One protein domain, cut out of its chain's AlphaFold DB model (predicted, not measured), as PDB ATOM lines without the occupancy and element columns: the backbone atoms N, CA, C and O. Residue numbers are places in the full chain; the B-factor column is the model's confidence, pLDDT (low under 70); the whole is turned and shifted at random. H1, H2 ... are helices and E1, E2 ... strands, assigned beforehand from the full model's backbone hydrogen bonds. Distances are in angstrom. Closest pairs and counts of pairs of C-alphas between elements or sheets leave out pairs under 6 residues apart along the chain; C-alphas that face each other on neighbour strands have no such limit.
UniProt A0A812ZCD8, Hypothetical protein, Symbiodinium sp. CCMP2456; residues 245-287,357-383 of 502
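Overview. This is residues 245 to 287 and 357 to 383 of the 502 residues of the protein "Hypothetical protein" of Symbiodinium sp. CCMP2456 (UniProt A0A812ZCD8). Three short helices, H1, H2 and H3, stand in a loose row with H2 between the other two, and a long, narrow ribbon of two antiparallel strands, E1 and E2, reaches away from the H2 and H3 part of that row. One end of the ribbon, at residues 273 and 366, is near H2 and H3; its other end leads to the cut, where the tail of residues 282 to 287 carries the length further. The printed part has 70 residues, with three named helices and two named strands in the order H1, H2, E1, E2, H3, and its class is mixed, helices and strands. It is loose, with a radius of gyration of the C-alphas of 14.8 A, and elongated, spanning 49 by 28 by 22 A.

Along the chain. H1 is residues 245 to 250, and C-alpha 245 is at (5.247, 55.166, 16.763). H2 is residues 254 to 265, 16.6 A from first to last C-alpha. E1 is residues 273 to 281, 24.6 A long, from C-alpha 273 at (-0.184, 41.097, 24.339). After the cut, E2 is residues 358 to 366, 25.0 A long. H3 is residues 370 to 379, 14.2 A long, and ends with C-alpha 379 at (5.703, 32.580, 13.779).

Arrangement. H1 and H2 form a helical hairpin and run opposite ways at a shallow tilt of 6 degrees. They only just touch, with 3 pairs of C-alphas within 8 A, through residues 256 to 260 of H2 alone; the closest C-alphas are those of Trp 248 and Lys 257, 6.1 A apart. H2 touches H3 with residues 262 to 265 alone, and the closest C-alphas are those of Lys 262 and Ala 377, 5.0 A apart. These two run opposite ways at a shallow tilt of 17 degrees. H1 and H3 are apart. E1 and E2 are antiparallel neighbours, with 160 degrees between their directions; N 277 and O 362, at 2.9 A, and N 364 and O 275, at 3.0 A, are within hydrogen-bond range. The closest C-alphas of H2 and E1 are those of Ile 265 and Val 273, 6.9 A apart. Those of E2 and H3 are Val 366 and Arg 373, 6.5 A apart. In H1, H2 and H3 every O i to N i+4 pair is within hydrogen-bond range.

Size, cuts and confidence. The two C-alphas farthest apart are those of Lys 268 and Glu 287, 49.5 A. Residues 288 to 356 are not printed, and C-alphas 287 and 357 are 14.3 A apart across this cut, which lies in the link from E1 to E2. The links H1 to H2 and E2 to H3 are tight, and H2 to E1 is short. The mean pLDDT of the printed part is 75.0; residues 278 to 287, 357 to 362 and 382 to 383 are under 70.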
ATOM      1  N   LEU A 245       6.557  55.081  17.422       76.12
ATOM      2  CA  LEU A 245       5.247  55.166  16.763       76.12
ATOM      3  C   LEU A 245       5.282  56.026  15.488       76.12
ATOM      4  O   LEU A 245       4.662  55.680  14.485       76.12
ATOM      5  N   GLU A 246       6.039  57.121  15.505       84.56
ATOM      6  CA  GLU A 246       6.231  57.996  14.342       84.56
ATOM      7  C   GLU A 246       6.958  57.264  13.216       84.56
ATOM      8  O   GLU A 246       6.557  57.380  12.061       84.56
ATOM      9  N   LYS A 247       7.956  56.431  13.547       82.19
ATOM     10  CA  LYS A 247       8.604  55.542  12.578       82.19
ATOM     11  C   LYS A 247       7.606  54.566  11.966       82.19
ATOM     12  O   LYS A 247       7.561  54.476  10.748       82.19
ATOM     13  N   TRP A 248       6.752  53.920  12.765       83.88
ATOM     14  CA  TRP A 248       5.720  53.014  12.239       83.88
ATOM     15  C   TRP A 248       4.716  53.717  11.316       83.88
ATOM     16  O   TRP A 248       4.351  53.173  10.272       83.88
ATOM     17  N   LYS A 249       4.296  54.941  11.668       85.00
ATOM     18  CA  LYS A 249       3.419  55.763  10.817       85.00
ATOM     19  C   LYS A 249       4.120  56.218   9.531       85.00
ATOM     20  O   LYS A 249       3.478  56.283   8.487       85.00
ATOM     21  N   ALA A 250       5.417  56.525   9.597       86.94
ATOM     22  CA  ALA A 250       6.215  56.968   8.454       86.94
ATOM     23  C   ALA A 250       6.576  55.825   7.491       86.94
ATOM     24  O   ALA A 250       6.780  56.058   6.299       86.94
ATOM     25  N   THR A 251       6.638  54.590   7.987       87.31
ATOM     26  CA  THR A 251       6.896  53.407   7.175       87.31
ATOM     27  C   THR A 251       5.761  53.171   6.174       87.31
ATOM     28  O   THR A 251       4.613  52.934   6.555       87.31
ATOM     29  N   LYS A 252       6.079  53.186   4.875       89.75
ATOM     30  CA  LYS A 252       5.134  52.813   3.806       89.75
ATOM     31  C   LYS A 252       5.157  51.315   3.510       89.75
ATOM     32  O   LYS A 252       4.112  50.757   3.182       89.75
ATOM     33  N   ASP A 253       6.311  50.677   3.683       85.75
ATOM     34  CA  ASP A 253       6.497  49.275   3.337       85.75
ATOM     35  C   ASP A 253       5.843  48.326   4.358       85.75
ATOM     36  O   ASP A 253       6.096  48.426   5.563       85.75
ATOM     37  N   PRO A 254       5.015  47.362   3.909       81.81
ATOM     38  CA  PRO A 254       4.373  46.393   4.797       81.81
ATOM     39  C   PRO A 254       5.378  45.562   5.607       81.81
ATOM     40  O   PRO A 254       5.150  45.305   6.787       81.81
ATOM     41  N   LYS A 255       6.519  45.198   5.001       81.06
ATOM     42  CA  LYS A 255       7.577  44.389   5.639       81.06
ATOM     43  C   LYS A 255       8.183  45.074   6.863       81.06
ATOM     44  O   LYS A 255       8.411  44.442   7.897       81.06
ATOM     45  N   ASP A 256       8.379  46.381   6.776       83.12
ATOM     46  CA  ASP A 256       8.918  47.184   7.868       83.12
ATOM     47  C   ASP A 256       7.877  47.379   8.982       83.12
ATOM     48  O   ASP A 256       8.218  47.321  10.165       83.12
ATOM     49  N   LYS A 257       6.585  47.509   8.633       83.25
ATOM     50  CA  LYS A 257       5.487  47.517   9.621       83.25
ATOM     51  C   LYS A 257       5.376  46.189  10.373       83.25
ATOM     52  O   LYS A 257       5.117  46.194  11.576       83.25
ATOM     53  N   PHE A 258       5.600  45.062   9.697       81.38
ATOM     54  CA  PHE A 258       5.649  43.743  10.333       81.38
ATOM     55  C   PHE A 258       6.883  43.574  11.223       81.38
ATOM     56  O   PHE A 258       6.770  43.106  12.356       81.38
ATOM     57  N   SER A 259       8.054  44.012  10.758       81.62
ATOM     58  CA  SER A 259       9.294  43.994  11.547       81.62
ATOM     59  C   SER A 259       9.158  44.816  12.830       81.62
ATOM     60  O   SER A 259       9.599  44.404  13.905       81.62
ATOM     61  N   PHE A 260       8.462  45.949  12.739       84.44
ATOM     62  CA  PHE A 260       8.093  46.759  13.886       84.44
ATOM     63  C   PHE A 260       7.182  46.020  14.870       84.44
ATOM     64  O   PHE A 260       7.446  46.024  16.072       84.44
ATOM     65  N   LEU A 261       6.128  45.367  14.370       84.44
ATOM     66  CA  LEU A 261       5.183  44.623  15.201       84.44
ATOM     67  C   LEU A 261       5.888  43.507  15.985       84.44
ATOM     68  O   LEU A 261       5.627  43.328  17.172       84.44
ATOM     69  N   LYS A 262       6.856  42.818  15.371       83.81
ATOM     70  CA  LYS A 262       7.690  41.827  16.067       83.81
ATOM     71  C   LYS A 262       8.534  42.445  17.172       83.81
ATOM     72  O   LYS A 262       8.547  41.937  18.292       83.81
ATOM     73  N   ALA A 263       9.220  43.551  16.877       83.00
ATOM     74  CA  ALA A 263      10.015  44.262  17.876       83.00
ATOM     75  C   ALA A 263       9.146  44.732  19.057       83.00
ATOM     76  O   ALA A 263       9.590  44.704  20.204       83.00
ATOM     77  N   PHE A 264       7.896  45.107  18.776       83.44
ATOM     78  CA  PHE A 264       6.908  45.505  19.772       83.44
ATOM     79  C   PHE A 264       6.443  44.327  20.644       83.44
ATOM     80  O   PHE A 264       6.441  44.442  21.868       83.44
ATOM     81  N   ILE A 265       6.139  43.168  20.048       84.81
ATOM     82  CA  ILE A 265       5.720  41.954  20.775       84.81
ATOM     83  C   ILE A 265       6.814  41.448  21.727       84.81
ATOM     84  O   ILE A 265       6.517  40.981  22.824       84.81
ATOM     85  N   VAL A 266       8.090  41.557  21.344       85.81
ATOM     86  CA  VAL A 266       9.230  41.069  22.147       85.81
ATOM     87  C   VAL A 266       9.666  42.081  23.226       85.81
ATOM     88  O   VAL A 266      10.539  41.784  24.050       85.81
ATOM     89  N   HIS A 267       9.068  43.276  23.271       85.19
ATOM     90  CA  HIS A 267       9.480  44.335  24.189       85.19
ATOM     91  C   HIS A 267       9.302  43.933  25.659       85.19
ATOM     92  O   HIS A 267       8.266  43.400  26.049       85.19
ATOM     93  N   LYS A 268      10.302  44.209  26.507       83.25
ATOM     94  CA  LYS A 268      10.338  43.726  27.901       83.25
ATOM     95  C   LYS A 268       9.110  44.140  28.715       83.25
ATOM     96  O   LYS A 268       8.628  43.328  29.494       83.25
ATOM     97  N   ASP A 269       8.582  45.330  28.453       82.75
ATOM     98  CA  ASP A 269       7.484  45.925  29.225       82.75
ATOM     99  C   ASP A 269       6.082  45.451  28.790       82.75
ATOM    100  O   ASP A 269       5.091  45.762  29.444       82.75
ATOM    101  N   MET A 270       5.976  44.662  27.712       77.94
ATOM    102  CA  MET A 270       4.699  44.156  27.186       77.94
ATOM    103  C   MET A 270       4.382  42.763  27.745       77.94
ATOM    104  O   MET A 270       4.559  41.752  27.066       77.94
ATOM    105  N   ASN A 271       3.966  42.693  29.010       72.06
ATOM    106  CA  ASN A 271       3.749  41.413  29.699       72.06
ATOM    107  C   ASN A 271       2.489  40.658  29.250       72.06
ATOM    108  O   ASN A 271       2.460  39.436  29.367       72.06
ATOM    109  N   ASP A 272       1.504  41.356  28.687       75.25
ATOM    110  CA  ASP A 272       0.289  40.769  28.129       75.25
ATOM    111  C   ASP A 272       0.006  41.422  26.774       75.25
ATOM    112  O   ASP A 272      -0.312  42.608  26.695       75.25
ATOM    113  N   VAL A 273       0.167  40.654  25.694       76.50
ATOM    114  CA  VAL A 273      -0.184  41.097  24.339       76.50
ATOM    115  C   VAL A 273      -1.337  40.237  23.852       76.50
ATOM    116  O   VAL A 273      -1.199  39.018  23.726       76.50
ATOM    117  N   GLU A 274      -2.467  40.876  23.580       80.62
ATOM    118  CA  GLU A 274      -3.586  40.260  22.878       80.62
ATOM    119  C   GLU A 274      -3.478  40.620  21.403       80.62
ATOM    120  O   GLU A 274      -3.467  41.792  21.026       80.62
ATOM    121  N   VAL A 275      -3.335  39.596  20.566       77.44
ATOM    122  CA  VAL A 275      -3.296  39.763  19.115       77.44
ATOM    123  C   VAL A 275      -4.636  39.320  18.573       77.44
ATOM    124  O   VAL A 275      -4.977  38.138  18.628       77.44
ATOM    125  N   GLU A 276      -5.397  40.277  18.055       78.56
ATOM    126  CA  GLU A 276      -6.627  39.998  17.331       78.56
ATOM    127  C   GLU A 276      -6.316  39.911  15.837       78.56
ATOM    128  O   GLU A 276      -5.979  40.895  15.177       78.56
ATOM    129  N   THR A 277      -6.392  38.696  15.305       73.62
ATOM    130  CA  THR A 277      -6.283  38.467  13.865       73.62
ATOM    131  C   THR A 277      -7.672  38.549  13.258       73.62
ATOM    132  O   THR A 277      -8.584  37.855  13.701       73.62
ATOM    133  N   TYR A 278      -7.847  39.405  12.253       58.59
ATOM    134  CA  TYR A 278      -9.091  39.504  11.499       58.59
ATOM    135  C   TYR A 278      -8.907  38.819  10.154       58.59
ATOM    136  O   TYR A 278      -8.169  39.302   9.296       58.59
ATOM    137  N   TYR A 279      -9.608  37.709   9.957       58.22
ATOM    138  CA  TYR A 279      -9.808  37.167   8.626       58.22
ATOM    139  C   TYR A 279     -11.008  37.878   8.010       58.22
ATOM    140  O   TYR A 279     -12.143  37.719   8.469       58.22
ATOM    141  N   ILE A 280     -10.746  38.708   7.001       61.94
ATOM    142  CA  ILE A 280     -11.791  39.239   6.131       61.94
ATOM    143  C   ILE A 280     -11.882  38.262   4.972       61.94
ATOM    144  O   ILE A 280     -11.100  38.328   4.021       61.94
ATOM    145  N   GLU A 281     -12.821  37.327   5.073       48.09
ATOM    146  CA  GLU A 281     -13.163  36.487   3.940       48.09
ATOM    147  C   GLU A 281     -13.838  37.391   2.906       48.09
ATOM    148  O   GLU A 281     -15.011  37.751   3.007       48.09
ATOM    149  N   THR A 282     -13.056  37.858   1.937       50.69
ATOM    150  CA  THR A 282     -13.567  38.618   0.801       50.69
ATOM    151  C   THR A 282     -14.232  37.632  -0.150       50.69
ATOM    152  O   THR A 282     -13.711  37.315  -1.218       50.69
ATOM    153  N   THR A 283     -15.424  37.148   0.211       45.97
ATOM    154  CA  THR A 283     -16.348  36.515  -0.737       45.97
ATOM    155  C   THR A 283     -16.871  37.593  -1.686       45.97
ATOM    156  O   THR A 283     -18.038  37.968  -1.674       45.97
ATOM    157  N   SER A 284     -15.991  38.148  -2.520       48.34
ATOM    158  CA  SER A 284     -16.337  39.156  -3.529       48.34
ATOM    159  C   SER A 284     -17.032  38.550  -4.754       48.34
ATOM    160  O   SER A 284     -17.145  39.191  -5.797       48.34
ATOM    161  N   CYS A 285     -17.539  37.327  -4.619       46.00
ATOM    162  CA  CYS A 285     -18.439  36.692  -5.561       46.00
ATOM    163  C   CYS A 285     -19.883  36.995  -5.145       46.00
ATOM    164  O   CYS A 285     -20.664  36.082  -4.900       46.00
ATOM    165  N   THR A 286     -20.266  38.272  -5.056       55.88
ATOM    166  CA  THR A 286     -21.673  38.585  -5.322       55.88
ATOM    167  C   THR A 286     -21.878  38.175  -6.770       55.88
ATOM    168  O   THR A 286     -21.343  38.821  -7.673       55.88
ATOM    169  N   GLU A 287     -22.481  37.009  -6.976       66.75
ATOM    170  CA  GLU A 287     -22.699  36.446  -8.296       66.75
ATOM    171  C   GLU A 287     -23.554  37.423  -9.096       66.75
ATOM    172  O   GLU A 287     -24.771  37.504  -8.940       66.75
ATOM    173  N   GLY A 357     -17.811  41.254   3.861       47.41
ATOM    174  CA  GLY A 357     -17.030  40.087   4.269       47.41
ATOM    175  C   GLY A 357     -17.466  39.599   5.648       47.41
ATOM    176  O   GLY A 357     -17.712  40.412   6.547       47.41
ATOM    177  N   SER A 358     -17.542  38.282   5.836       47.38
ATOM    178  CA  SER A 358     -17.582  37.664   7.162       47.38
ATOM    179  C   SER A 358     -16.278  38.011   7.881       47.38
ATOM    180  O   SER A 358     -15.190  37.604   7.473       47.38
ATOM    181  N   LYS A 359     -16.378  38.815   8.944       49.59
ATOM    182  CA  LYS A 359     -15.250  39.072   9.841       49.59
ATOM    183  C   LYS A 359     -15.176  37.924  10.830       49.59
ATOM    184  O   LYS A 359     -16.034  37.814  11.701       49.59
ATOM    185  N   THR A 360     -14.144  37.107  10.703       50.47
ATOM    186  CA  THR A 360     -13.806  36.116  11.727       50.47
ATOM    187  C   THR A 360     -12.628  36.688  12.493       50.47
ATOM    188  O   THR A 360     -11.581  36.920  11.886       50.47
ATOM    189  N   SER A 361     -12.804  36.993  13.781       59.81
ATOM    190  CA  SER A 361     -11.691  37.414  14.631       59.81
ATOM    191  C   SER A 361     -11.263  36.285  15.558       59.81
ATOM    192  O   SER A 361     -12.092  35.555  16.104       59.81
ATOM    193  N   ALA A 362      -9.953  36.105  15.692       59.84
ATOM    194  CA  ALA A 362      -9.364  35.222  16.683       59.84
ATOM    195  C   ALA A 362      -8.451  36.060  17.575       59.84
ATOM    196  O   ALA A 362      -7.483  36.654  17.091       59.84
ATOM    197  N   VAL A 363      -8.784  36.108  18.864       74.50
ATOM    198  CA  VAL A 363      -7.982  36.765  19.897       74.50
ATOM    199  C   VAL A 363      -7.075  35.713  20.525       74.50
ATOM    200  O   VAL A 363      -7.553  34.747  21.119       74.50
ATOM    201  N   ALA A 364      -5.765  35.887  20.386       74.56
ATOM    202  CA  ALA A 364      -4.773  35.052  21.048       74.56
ATOM    203  C   ALA A 364      -4.038  35.872  22.111       74.56
ATOM    204  O   ALA A 364      -3.450  36.912  21.807       74.56
ATOM    205  N   LYS A 365      -4.047  35.388  23.357       82.31
ATOM    206  CA  LYS A 365      -3.256  35.969  24.444       82.31
ATOM    207  C   LYS A 365      -1.860  35.351  24.437       82.31
ATOM    208  O   LYS A 365      -1.718  34.141  24.610       82.31
ATOM    209  N   VAL A 366      -0.831  36.170  24.239       80.19
ATOM    210  CA  VAL A 366       0.562  35.711  24.284       80.19
ATOM    211  C   VAL A 366       1.042  35.731  25.742       80.19
ATOM    212  O   VAL A 366       1.002  36.792  26.367       80.19
ATOM    213  N   PRO A 367       1.504  34.601  26.309       77.81
ATOM    214  CA  PRO A 367       2.007  34.565  27.681       77.81
ATOM    215  C   PRO A 367       3.213  35.498  27.857       77.81
ATOM    216  O   PRO A 367       4.104  35.511  27.008       77.81
ATOM    217  N   GLY A 368       3.321  36.191  28.996       82.06
ATOM    218  CA  GLY A 368       4.416  37.136  29.290       82.06
ATOM    219  C   GLY A 368       5.840  36.555  29.292       82.06
ATOM    220  O   GLY A 368       6.827  37.295  29.381       82.06
ATOM    221  N   ASN A 369       5.988  35.237  29.132       88.88
ATOM    222  CA  ASN A 369       7.278  34.579  28.969       88.88
ATOM    223  C   ASN A 369       7.999  35.095  27.709       88.88
ATOM    224  O   ASN A 369       7.503  34.979  26.588       88.88
ATOM    225  N   LYS A 370       9.214  35.626  27.892       85.88
ATOM    226  CA  LYS A 370      10.066  36.139  26.809       85.88
ATOM    227  C   LYS A 370      10.286  35.112  25.689       85.88
ATOM    228  O   LYS A 370      10.294  35.492  24.525       85.88
ATOM    229  N   ALA A 371      10.435  33.829  26.028       87.12
ATOM    230  CA  ALA A 371      10.622  32.766  25.039       87.12
ATOM    231  C   ALA A 371       9.357  32.530  24.198       87.12
ATOM    232  O   ALA A 371       9.450  32.380  22.984       87.12
ATOM    233  N   ALA A 372       8.174  32.569  24.822       84.62
ATOM    234  CA  ALA A 372       6.899  32.427  24.116       84.62
ATOM    235  C   ALA A 372       6.638  33.616  23.177       84.62
ATOM    236  O   ALA A 372       6.207  33.424  22.044       84.62
ATOM    237  N   ARG A 373       6.969  34.837  23.618       83.56
ATOM    238  CA  ARG A 373       6.872  36.054  22.796       83.56
ATOM    239  C   ARG A 373       7.830  36.039  21.606       83.56
ATOM    240  O   ARG A 373       7.428  36.415  20.510       83.56
ATOM    241  N   ALA A 374       9.061  35.567  21.799       86.25
ATOM    242  CA  ALA A 374      10.019  35.390  20.708       86.25
ATOM    243  C   ALA A 374       9.536  34.341  19.690       86.25
ATOM    244  O   ALA A 374       9.506  34.632  18.500       86.25
ATOM    245  N   ALA A 375       9.061  33.179  20.155       86.06
ATOM    246  CA  ALA A 375       8.522  32.134  19.282       86.06
ATOM    247  C   ALA A 375       7.281  32.601  18.499       86.06
ATOM    248  O   ALA A 375       7.127  32.281  17.324       86.06
ATOM    249  N   PHE A 376       6.404  33.392  19.124       85.19
ATOM    250  CA  PHE A 376       5.252  33.983  18.444       85.19
ATOM    251  C   PHE A 376       5.670  35.037  17.406       85.19
ATOM    252  O   PHE A 376       5.126  35.063  16.306       85.19
ATOM    253  N   ALA A 377       6.663  35.876  17.716       85.00
ATOM    254  CA  ALA A 377       7.206  36.850  16.768       85.00
ATOM    255  C   ALA A 377       7.881  36.178  15.557       85.00
ATOM    256  O   ALA A 377       7.737  36.673  14.441       85.00
ATOM    257  N   GLU A 378       8.556  35.041  15.756       86.25
ATOM    258  CA  GLU A 378       9.086  34.202  14.669       86.25
ATOM    259  C   GLU A 378       7.974  33.507  13.870       86.25
ATOM    260  O   GLU A 378       8.097  33.336  12.664       86.25
ATOM    261  N   ALA A 379       6.855  33.135  14.496       83.31
ATOM    262  CA  ALA A 379       5.703  32.580  13.779       83.31
ATOM    263  C   ALA A 379       4.953  33.626  12.929       83.31
ATOM    264  O   ALA A 379       4.244  33.252  11.996       83.31
ATOM    265  N   LEU A 380       5.101  34.918  13.256       78.81
ATOM    266  CA  LEU A 380       4.589  36.051  12.480       78.81
ATOM    267  C   LEU A 380       5.502  36.473  11.329       78.81
ATOM    268  O   LEU A 380       5.098  37.329  10.539       78.81
ATOM    269  N   ASP A 381       6.722  35.934  11.226       75.88
ATOM    270  CA  ASP A 381       7.402  35.987   9.940       75.88
ATOM    271  C   ASP A 381       6.463  35.350   8.929       75.88
ATOM    272  O   ASP A 381       6.062  34.195   9.096       75.88
ATOM    273  N   GLU A 382       6.067  36.127   7.916       61.31
ATOM    274  CA  GLU A 382       5.536  35.562   6.690       61.31
ATOM    275  C   GLU A 382       6.567  34.522   6.276       61.31
ATOM    276  O   GLU A 382       7.610  34.850   5.710       61.31
ATOM    277  N   LYS A 383       6.314  33.254   6.618       60.03
ATOM    278  CA  LYS A 383       6.896  32.154   5.880       60.03
ATOM    279  C   LYS A 383       6.479  32.479   4.470       60.03
ATOM    280  O   LYS A 383       5.291  32.367   4.164       60.03
TER     281      LYS A 383